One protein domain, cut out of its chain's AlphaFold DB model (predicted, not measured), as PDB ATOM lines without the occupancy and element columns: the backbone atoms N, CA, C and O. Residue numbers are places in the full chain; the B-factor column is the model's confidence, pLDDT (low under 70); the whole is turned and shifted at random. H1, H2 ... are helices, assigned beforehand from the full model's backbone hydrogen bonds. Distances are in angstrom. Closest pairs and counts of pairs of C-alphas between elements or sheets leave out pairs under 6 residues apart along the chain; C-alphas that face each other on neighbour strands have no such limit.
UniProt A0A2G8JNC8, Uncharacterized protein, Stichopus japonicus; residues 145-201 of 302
ATOM      1  N   CYS A 145      -6.971 -20.542 -44.958       95.12
ATOM      2  CA  CYS A 145      -7.640 -20.560 -43.660       95.12
ATOM      3  C   CYS A 145      -8.959 -19.774 -43.688       95.12
ATOM      4  O   CYS A 145      -9.002 -18.659 -44.218       95.12
ATOM      5  N   PRO A 146     -10.053 -20.351 -43.155       95.25
ATOM      6  CA  PRO A 146     -11.306 -19.635 -42.971       95.25
ATOM      7  C   PRO A 146     -11.139 -18.304 -42.239       95.25
ATOM      8  O   PRO A 146     -11.777 -17.338 -42.651       95.25
ATOM      9  N   SER A 147     -10.282 -18.235 -41.216       95.62
ATOM     10  CA  SER A 147      -9.998 -16.985 -40.504       95.62
ATOM     11  C   SER A 147      -9.467 -15.898 -41.434       95.62
ATOM     12  O   SER A 147     -10.056 -14.829 -41.491       95.62
ATOM     13  N   THR A 148      -8.464 -16.194 -42.265       95.75
ATOM     14  CA  THR A 148      -7.927 -15.259 -43.264       95.75
ATOM     15  C   THR A 148      -9.014 -14.754 -44.211       95.75
ATOM     16  O   THR A 148      -9.051 -13.573 -44.544       95.75
ATOM     17  N   LEU A 149      -9.919 -15.633 -44.663       96.19
ATOM     18  CA  LEU A 149     -11.033 -15.213 -45.517       96.19
ATOM     19  C   LEU A 149     -11.980 -14.266 -44.773       96.19
ATOM     20  O   LEU A 149     -12.351 -13.249 -45.347       96.19
ATOM     21  N   ARG A 150     -12.303 -14.541 -43.503       95.62
ATOM     22  CA  ARG A 150     -13.114 -13.643 -42.661       95.62
ATOM     23  C   ARG A 150     -12.417 -12.310 -42.404       95.62
ATOM     24  O   ARG A 150     -13.061 -11.272 -42.462       95.62
ATOM     25  N   THR A 151     -11.100 -12.307 -42.201       95.81
ATOM     26  CA  THR A 151     -10.318 -11.072 -42.080       95.81
ATOM     27  C   THR A 151     -10.407 -10.233 -43.354       95.81
ATOM     28  O   THR A 151     -10.571  -9.018 -43.274       95.81
ATOM     29  N   ILE A 152     -10.363 -10.860 -44.536       96.88
ATOM     30  CA  ILE A 152     -10.581 -10.156 -45.809       96.88
ATOM     31  C   ILE A 152     -11.993  -9.560 -45.865       96.88
ATOM     32  O   ILE A 152     -12.138  -8.414 -46.281       96.88
ATOM     33  N   GLU A 153     -13.017 -10.318 -45.468       95.69
ATOM     34  CA  GLU A 153     -14.410  -9.853 -45.424       95.69
ATOM     35  C   GLU A 153     -14.562  -8.635 -44.502       95.69
ATOM     36  O   GLU A 153     -15.080  -7.604 -44.928       95.69
ATOM     37  N   GLU A 154     -14.019  -8.701 -43.289       94.69
ATOM     38  CA  GLU A 154     -14.092  -7.619 -42.306       94.69
ATOM     39  C   GLU A 154     -13.340  -6.366 -42.772       94.69
ATOM     40  O   GLU A 154     -13.896  -5.267 -42.801       94.69
ATOM     41  N   GLN A 155     -12.097  -6.520 -43.243       95.31
ATOM     42  CA  GLN A 155     -11.310  -5.387 -43.733       95.31
ATOM     43  C   GLN A 155     -11.904  -4.752 -45.000       95.31
ATOM     44  O   GLN A 155     -11.598  -3.591 -45.293       95.31
ATOM     45  N   SER A 156     -12.760  -5.470 -45.739       94.81
ATOM     46  CA  SER A 156     -13.405  -4.971 -46.961       94.81
ATOM     47  C   SER A 156     -14.410  -3.852 -46.740       94.81
ATOM     48  O   SER A 156     -14.716  -3.134 -47.692       94.81
ATOM     49  N   LYS A 157     -14.864  -3.663 -45.495       90.94
ATOM     50  CA  LYS A 157     -15.706  -2.527 -45.105       90.94
ATOM     51  C   LYS A 157     -14.987  -1.194 -45.333       90.94
ATOM     52  O   LYS A 157     -15.597  -0.246 -45.805       90.94
ATOM     53  N   ASN A 158     -13.673  -1.166 -45.085       92.12
ATOM     54  CA  ASN A 158     -12.881   0.068 -45.058       92.12
ATOM     55  C   ASN A 158     -11.727   0.096 -46.075       92.12
ATOM     56  O   ASN A 158     -11.049   1.111 -46.212       92.12
ATOM     57  N   ASN A 159     -11.437  -1.009 -46.769       93.38
ATOM     58  CA  ASN A 159     -10.243  -1.123 -47.610       93.38
ATOM     59  C   ASN A 159     -10.544  -1.747 -48.978       93.38
ATOM     60  O   ASN A 159     -11.338  -2.679 -49.113       93.38
ATOM     61  N   LYS A 160      -9.818  -1.293 -50.009       94.06
ATOM     62  CA  LYS A 160      -9.827  -1.925 -51.337       94.06
ATOM     63  C   LYS A 160      -9.086  -3.277 -51.300       94.06
ATOM     64  O   LYS A 160      -8.093  -3.400 -50.580       94.06
ATOM     65  N   PRO A 161      -9.459  -4.269 -52.137       96.19
ATOM     66  CA  PRO A 161      -8.850  -5.606 -52.120       96.19
ATOM     67  C   PRO A 161      -7.320  -5.647 -52.252       96.19
ATOM     68  O   PRO A 161      -6.675  -6.486 -51.631       96.19
ATOM     69  N   HIS A 162      -6.725  -4.748 -53.042       96.75
ATOM     70  CA  HIS A 162      -5.266  -4.647 -53.171       96.75
ATOM     71  C   HIS A 162      -4.595  -4.200 -51.863       96.75
ATOM     72  O   HIS A 162      -3.567  -4.754 -51.478       96.75
ATOM     73  N   THR A 163      -5.198  -3.242 -51.155       96.81
ATOM     74  CA  THR A 163      -4.712  -2.764 -49.856       96.81
ATOM     75  C   THR A 163      -4.790  -3.867 -48.804       96.81
ATOM     76  O   THR A 163      -3.823  -4.078 -48.081       96.81
ATOM     77  N   ILE A 164      -5.901  -4.613 -48.770       97.00
ATOM     78  CA  ILE A 164      -6.072  -5.774 -47.881       97.00
ATOM     79  C   ILE A 164      -4.981  -6.809 -48.156       97.00
ATOM     80  O   ILE A 164      -4.307  -7.259 -47.238       97.00
ATOM     81  N   TYR A 165      -4.764  -7.150 -49.430       97.56
ATOM     82  CA  TYR A 165      -3.730  -8.105 -49.818       97.56
ATOM     83  C   TYR A 165      -2.343  -7.687 -49.313       97.56
ATOM     84  O   TYR A 165      -1.682  -8.486 -48.659       97.56
ATOM     85  N   ARG A 166      -1.931  -6.434 -49.558       96.56
ATOM     86  CA  ARG A 166      -0.637  -5.909 -49.090       96.56
ATOM     87  C   ARG A 166      -0.489  -5.975 -47.572       96.56
ATOM     88  O   ARG A 166       0.576  -6.354 -47.112       96.56
ATOM     89  N   LYS A 167      -1.541  -5.629 -46.822       95.88
ATOM     90  CA  LYS A 167      -1.536  -5.682 -45.351       95.88
ATOM     91  C   LYS A 167      -1.364  -7.113 -44.841       95.88
ATOM     92  O   LYS A 167      -0.522  -7.349 -43.991       95.88
ATOM     93  N   LEU A 168      -2.101  -8.068 -45.403       95.19
ATOM     94  CA  LEU A 168      -2.080  -9.449 -44.919       95.19
ATOM     95  C   LEU A 168      -0.795 -10.209 -45.269       95.19
ATOM     96  O   LEU A 168      -0.437 -11.128 -44.552       95.19
ATOM     97  N   ILE A 169      -0.100  -9.878 -46.365       94.56
ATOM     98  CA  ILE A 169       1.137 -10.599 -46.729       94.56
ATOM     99  C   ILE A 169       2.365 -10.170 -45.923       94.56
ATOM    100  O   ILE A 169       3.352 -10.901 -45.927       94.56
ATOM    101  N   VAL A 170       2.319  -8.995 -45.285       92.94
ATOM    102  CA  VAL A 170       3.398  -8.502 -44.414       92.94
ATOM    103  C   VAL A 170       3.208  -8.924 -42.959       92.94
ATOM    104  O   VAL A 170       4.098  -8.695 -42.145       92.94
ATOM    105  N   GLU A 171       2.067  -9.534 -42.619       89.44
ATOM    106  CA  GLU A 171       1.850 -10.066 -41.278       89.44
ATOM    107  C   GLU A 171       2.868 -11.183 -40.990       89.44
ATOM    108  O   GLU A 171       3.083 -12.068 -41.827       89.44
ATOM    109  N   PRO A 172       3.524 -11.157 -39.818       87.38
ATOM    110  CA  PRO A 172       4.514 -12.162 -39.478       87.38
ATOM    111  C   PRO A 172       3.838 -13.527 -39.316       87.38
ATOM    112  O   PRO A 172       2.943 -13.709 -38.489       87.38
ATOM    113  N   CYS A 173       4.297 -14.517 -40.077       85.00
ATOM    114  CA  CYS A 173       3.946 -15.914 -39.859       85.00
ATOM    115  C   CYS A 173       5.092 -16.844 -40.274       85.00
ATOM    116  O   CYS A 173       5.984 -16.463 -41.029       85.00
ATOM    117  N   GLN A 174       5.068 -18.077 -39.765       84.88
ATOM    118  CA  GLN A 174       6.050 -19.102 -40.125       84.88
ATOM    119  C   GLN A 174       6.003 -19.394 -41.629       84.88
ATOM    120  O   GLN A 174       4.920 -19.479 -42.218       84.88
ATOM    121  N   ASN A 175       7.159 -19.651 -42.247       84.75
ATOM    122  CA  ASN A 175       7.263 -19.876 -43.695       84.75
ATOM    123  C   ASN A 175       6.393 -21.050 -44.174       84.75
ATOM    124  O   ASN A 175       5.778 -21.019 -45.246       84.75
ATOM    125  N   THR A 176       6.279 -22.089 -43.347       85.69
ATOM    126  CA  THR A 176       5.413 -23.249 -43.597       85.69
ATOM    127  C   THR A 176       3.922 -22.902 -43.535       85.69
ATOM    128  O   THR A 176       3.109 -23.599 -44.140       85.69
ATOM    129  N   GLN A 177       3.534 -21.819 -42.873       88.06
ATOM    130  CA  GLN A 177       2.140 -21.419 -42.692       88.06
ATOM    131  C   GLN A 177       1.664 -20.443 -43.771       88.06
ATOM    132  O   GLN A 177       0.492 -20.510 -44.147       88.06
ATOM    133  N   ILE A 178       2.567 -19.647 -44.365       89.69
ATOM    134  CA  ILE A 178       2.255 -18.633 -45.396       89.69
ATOM    135  C   ILE A 178       1.216 -19.115 -46.428       89.69
ATOM    136  O   ILE A 178       0.224 -18.419 -46.646       89.69
ATOM    137  N   PRO A 179       1.339 -20.307 -47.055       89.06
ATOM    138  CA  PRO A 179       0.412 -20.708 -48.118       89.06
ATOM    139  C   PRO A 179      -1.030 -20.965 -47.669       89.06
ATOM    140  O   PRO A 179      -1.908 -21.095 -48.526       89.06
ATOM    141  N   VAL A 180      -1.270 -21.089 -46.361       91.38
ATOM    142  CA  VAL A 180      -2.603 -21.299 -45.789       91.38
ATOM    143  C   VAL A 180      -3.090 -20.092 -44.989       91.38
ATOM    144  O   VAL A 180      -4.283 -19.807 -45.047       91.38
ATOM    145  N   THR A 181      -2.206 -19.357 -44.312       92.44
ATOM    146  CA  THR A 181      -2.566 -18.190 -43.488       92.44
ATOM    147  C   THR A 181      -2.631 -16.886 -44.274       92.44
ATOM    148  O   THR A 181      -3.388 -16.000 -43.887       92.44
ATOM    149  N   HIS A 182      -1.904 -16.754 -45.387       94.06
ATOM    150  CA  HIS A 182      -1.951 -15.555 -46.223       94.06
ATOM    151  C   HIS A 182      -2.918 -15.717 -47.404       94.06
ATOM    152  O   HIS A 182      -3.153 -16.828 -47.902       94.06
ATOM    153  N   PRO A 183      -3.485 -14.606 -47.910       94.31
ATOM    154  CA  PRO A 183      -4.155 -14.626 -49.198       94.31
ATOM    155  C   PRO A 183      -3.171 -15.037 -50.300       94.31
ATOM    156  O   PRO A 183      -2.032 -14.584 -50.367       94.31
ATOM    157  N   ARG A 184      -3.639 -15.871 -51.225       90.81
ATOM    158  CA  ARG A 184      -2.842 -16.393 -52.344       90.81
ATOM    159  C   ARG A 184      -2.444 -15.303 -53.331       90.81
ATOM    160  O   ARG A 184      -1.381 -15.377 -53.933       90.81
ATOM    161  N   ASN A 185      -3.341 -14.351 -53.567       92.88
ATOM    162  CA  ASN A 185      -3.152 -13.216 -54.464       92.88
ATOM    163  C   ASN A 185      -4.261 -12.176 -54.242       92.88
ATOM    164  O   ASN A 185      -5.273 -12.446 -53.591       92.88
ATOM    165  N   THR A 186      -4.102 -11.004 -54.855       96.12
ATOM    166  CA  THR A 186      -5.124  -9.946 -54.858       96.12
ATOM    167  C   THR A 186      -6.459 -10.415 -55.443       96.12
ATOM    168  O   THR A 186      -7.516  -9.950 -55.022       96.12
ATOM    169  N   GLU A 187      -6.433 -11.361 -56.382       94.56
ATOM    170  CA  GLU A 187      -7.637 -11.903 -57.012       94.56
ATOM    171  C   GLU A 187      -8.488 -12.723 -56.031       94.56
ATOM    172  O   GLU A 187      -9.714 -12.654 -56.058       94.56
ATOM    173  N   GLN A 188      -7.868 -13.441 -55.094       94.38
ATOM    174  CA  GLN A 188      -8.589 -14.074 -53.995       94.38
ATOM    175  C   GLN A 188      -9.281 -13.025 -53.132       94.38
ATOM    176  O   GLN A 188     -10.457 -13.196 -52.833       94.38
ATOM    177  N   CYS A 189      -8.592 -11.937 -52.777       97.19
ATOM    178  CA  CYS A 189      -9.210 -10.856 -52.013       97.19
ATOM    179  C   CYS A 189     -10.409 -10.272 -52.767       97.19
ATOM    180  O   CYS A 189     -11.488 -10.169 -52.197       97.19
ATOM    181  N   ARG A 190     -10.269  -9.974 -54.067       96.94
ATOM    182  CA  ARG A 190     -11.378  -9.476 -54.901       96.94
ATOM    183  C   ARG A 190     -12.572 -10.425 -54.903       96.94
ATOM    184  O   ARG A 190     -13.690  -9.980 -54.667       96.94
ATOM    185  N   ASN A 191     -12.341 -11.717 -55.127       95.88
ATOM    186  CA  ASN A 191     -13.411 -12.712 -55.173       95.88
ATOM    187  C   ASN A 191     -14.079 -12.915 -53.811       95.88
ATOM    188  O   ASN A 191     -15.301 -13.010 -53.747       95.88
ATOM    189  N   THR A 192     -13.309 -12.935 -52.720       96.50
ATOM    190  CA  THR A 192     -13.862 -12.998 -51.361       96.50
ATOM    191  C   THR A 192     -14.736 -11.780 -51.076       96.50
ATOM    192  O   THR A 192     -15.884 -11.950 -50.683       96.50
ATOM    193  N   VAL A 193     -14.253 -10.567 -51.365       96.25
ATOM    194  CA  VAL A 193     -15.028  -9.329 -51.182       96.25
ATOM    195  C   VAL A 193     -16.286  -9.322 -52.047       96.25
ATOM    196  O   VAL A 193     -17.362  -8.990 -51.559       96.25
ATOM    197  N   LYS A 194     -16.185  -9.727 -53.317       94.56
ATOM    198  CA  LYS A 194     -17.336  -9.827 -54.221       94.56
ATOM    199  C   LYS A 194     -18.393 -10.785 -53.673       94.56
ATOM    200  O   LYS A 194     -19.564 -10.424 -53.618       94.56
ATOM    201  N   ASN A 195     -17.983 -11.977 -53.243       94.00
ATOM    202  CA  ASN A 195     -18.891 -12.985 -52.699       94.00
ATOM    203  C   ASN A 195     -19.517 -12.538 -51.375       94.00
ATOM    204  O   ASN A 195     -20.693 -12.795 -51.147       94.00
ATOM    205  N   PHE A 196     -18.752 -11.866 -50.516       93.62
ATOM    206  CA  PHE A 196     -19.257 -11.298 -49.271       93.62
ATOM    207  C   PHE A 196     -20.310 -10.225 -49.533       93.62
ATOM    208  O   PHE A 196     -21.406 -10.299 -48.989       93.62
ATOM    209  N   LYS A 197     -20.027  -9.277 -50.432       89.88
ATOM    210  CA  LYS A 197     -21.003  -8.259 -50.834       89.88
ATOM    211  C   LYS A 197     -22.256  -8.892 -51.427       89.88
ATOM    212  O   LYS A 197     -23.343  -8.522 -51.021       89.88
ATOM    213  N   ALA A 198     -22.109  -9.870 -52.321       89.81
ATOM    214  CA  ALA A 198     -23.239 -10.568 -52.933       89.81
ATOM    215  C   ALA A 198     -24.124 -11.293 -51.904       89.81
ATOM    216  O   ALA A 198     -25.338 -11.233 -52.015       89.81
ATOM    217  N   LYS A 199     -23.533 -11.938 -50.887       88.75
ATOM    218  CA  LYS A 199     -24.285 -12.597 -49.802       88.75
ATOM    219  C   LYS A 199     -25.033 -11.624 -48.893       88.75
ATOM    220  O   LYS A 199     -26.016 -12.023 -48.289       88.75
ATOM    221  N   ASN A 200     -24.537 -10.395 -48.773       85.81
ATOM    222  CA  ASN A 200     -25.142  -9.343 -47.959       85.81
ATOM    223  C   ASN A 200     -26.003  -8.375 -48.789       85.81
ATOM    224  O   ASN A 200     -26.428  -7.348 -48.267       85.81
ATOM    225  N   LYS A 201     -26.232  -8.655 -50.079       82.94
ATOM    226  CA  LYS A 201     -27.206  -7.898 -50.865       82.94
ATOM    227  C   LYS A 201     -28.607  -8.253 -50.377       82.94
ATOM    228  O   LYS A 201     -28.916  -9.432 -50.245       82.94
TER     229      LYS A 201
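AT A GLANCE: This is residues 145 to 201 of the 302 residues of an uncharacterized protein of Stichopus japonicus (UniProt A0A2G8JNC8). Two helices, H2 and H4, meet near their first residues and spread as a wide V, and H1 crosses H4 at nearly a right angle. A loop after H2 swings out to one end of the long axis and folds back through the one-turn helix H3, near H1, while the last turns of H4 run to the other end. The printed part has 57 residues with four named helices, in the order H1, H2, H3, H4, and no named strand; its class is all helix. It is compact, with a radius of gyration of the C-alphas of 11.0 A, yet elongated in outline, spanning 37 by 19 by 16 A.

IN THESE COORDINATES: Begin at Cys 145 and go on to C-alpha 146 at (-11.306, -19.635, -42.971), where H1 starts; it covers residues 146 to 155 and is 14.3 A long from first to last C-alpha. H2 holds residues 161 to 169 and measures 12.4 A. H3 is residues 178 to 181, 5.2 A. Then find C-alpha 186 at (-5.124, -9.946, -54.858), from which H4, residues 186 to 199, runs 20.0 A to C-alpha 199 at (-24.285, -12.597, -49.802).

HOW THE PARTS SIT: Look first at H1 and H2, which only just touch, with 3 pairs of C-alphas within 8 A; the closest C-alphas, those of Ile 152 and Ile 164, are 6.6 A apart. Their lines stand at a steep tilt of 50 degrees, opposite ways. H3 is close to H1 but not clearly touching: the closest C-alphas, of Thr 148 and Thr 181, are 6.1 A apart. H2 and H3 are only just apart, their closest C-alphas 8.2 A from each other, and H3 and H4 are apart. H4 touches H1, the closest C-alphas being those of Glu 153 and Val 193 at 5.8 A, and the two are about perpendicular at 78 degrees. H4 also touches H2, with the C-alphas of Pro 161 and Cys 189 closest at 5.3 A, at a steep tilt of 59 degrees, opposite ways. The helix packing is mostly crossed, with 0 of these 3 touching pairs at a shallow tilt. In H1, H2 and H4 every O i to N i+4 pair is within hydrogen-bond range; H3 is too short for such a pair, and its one O i to N i+3 pair is within range.

THE WHOLE: The two C-alphas farthest apart are those of Asn 175 and Lys 201, at 37.2 A. The printed part has no cut. The links H1 to H2 and H3 to H4 are tight, the link H2 to H3 is short, and no link is long. The mean pLDDT of the printed part is 93.0, and no printed residue is under 70.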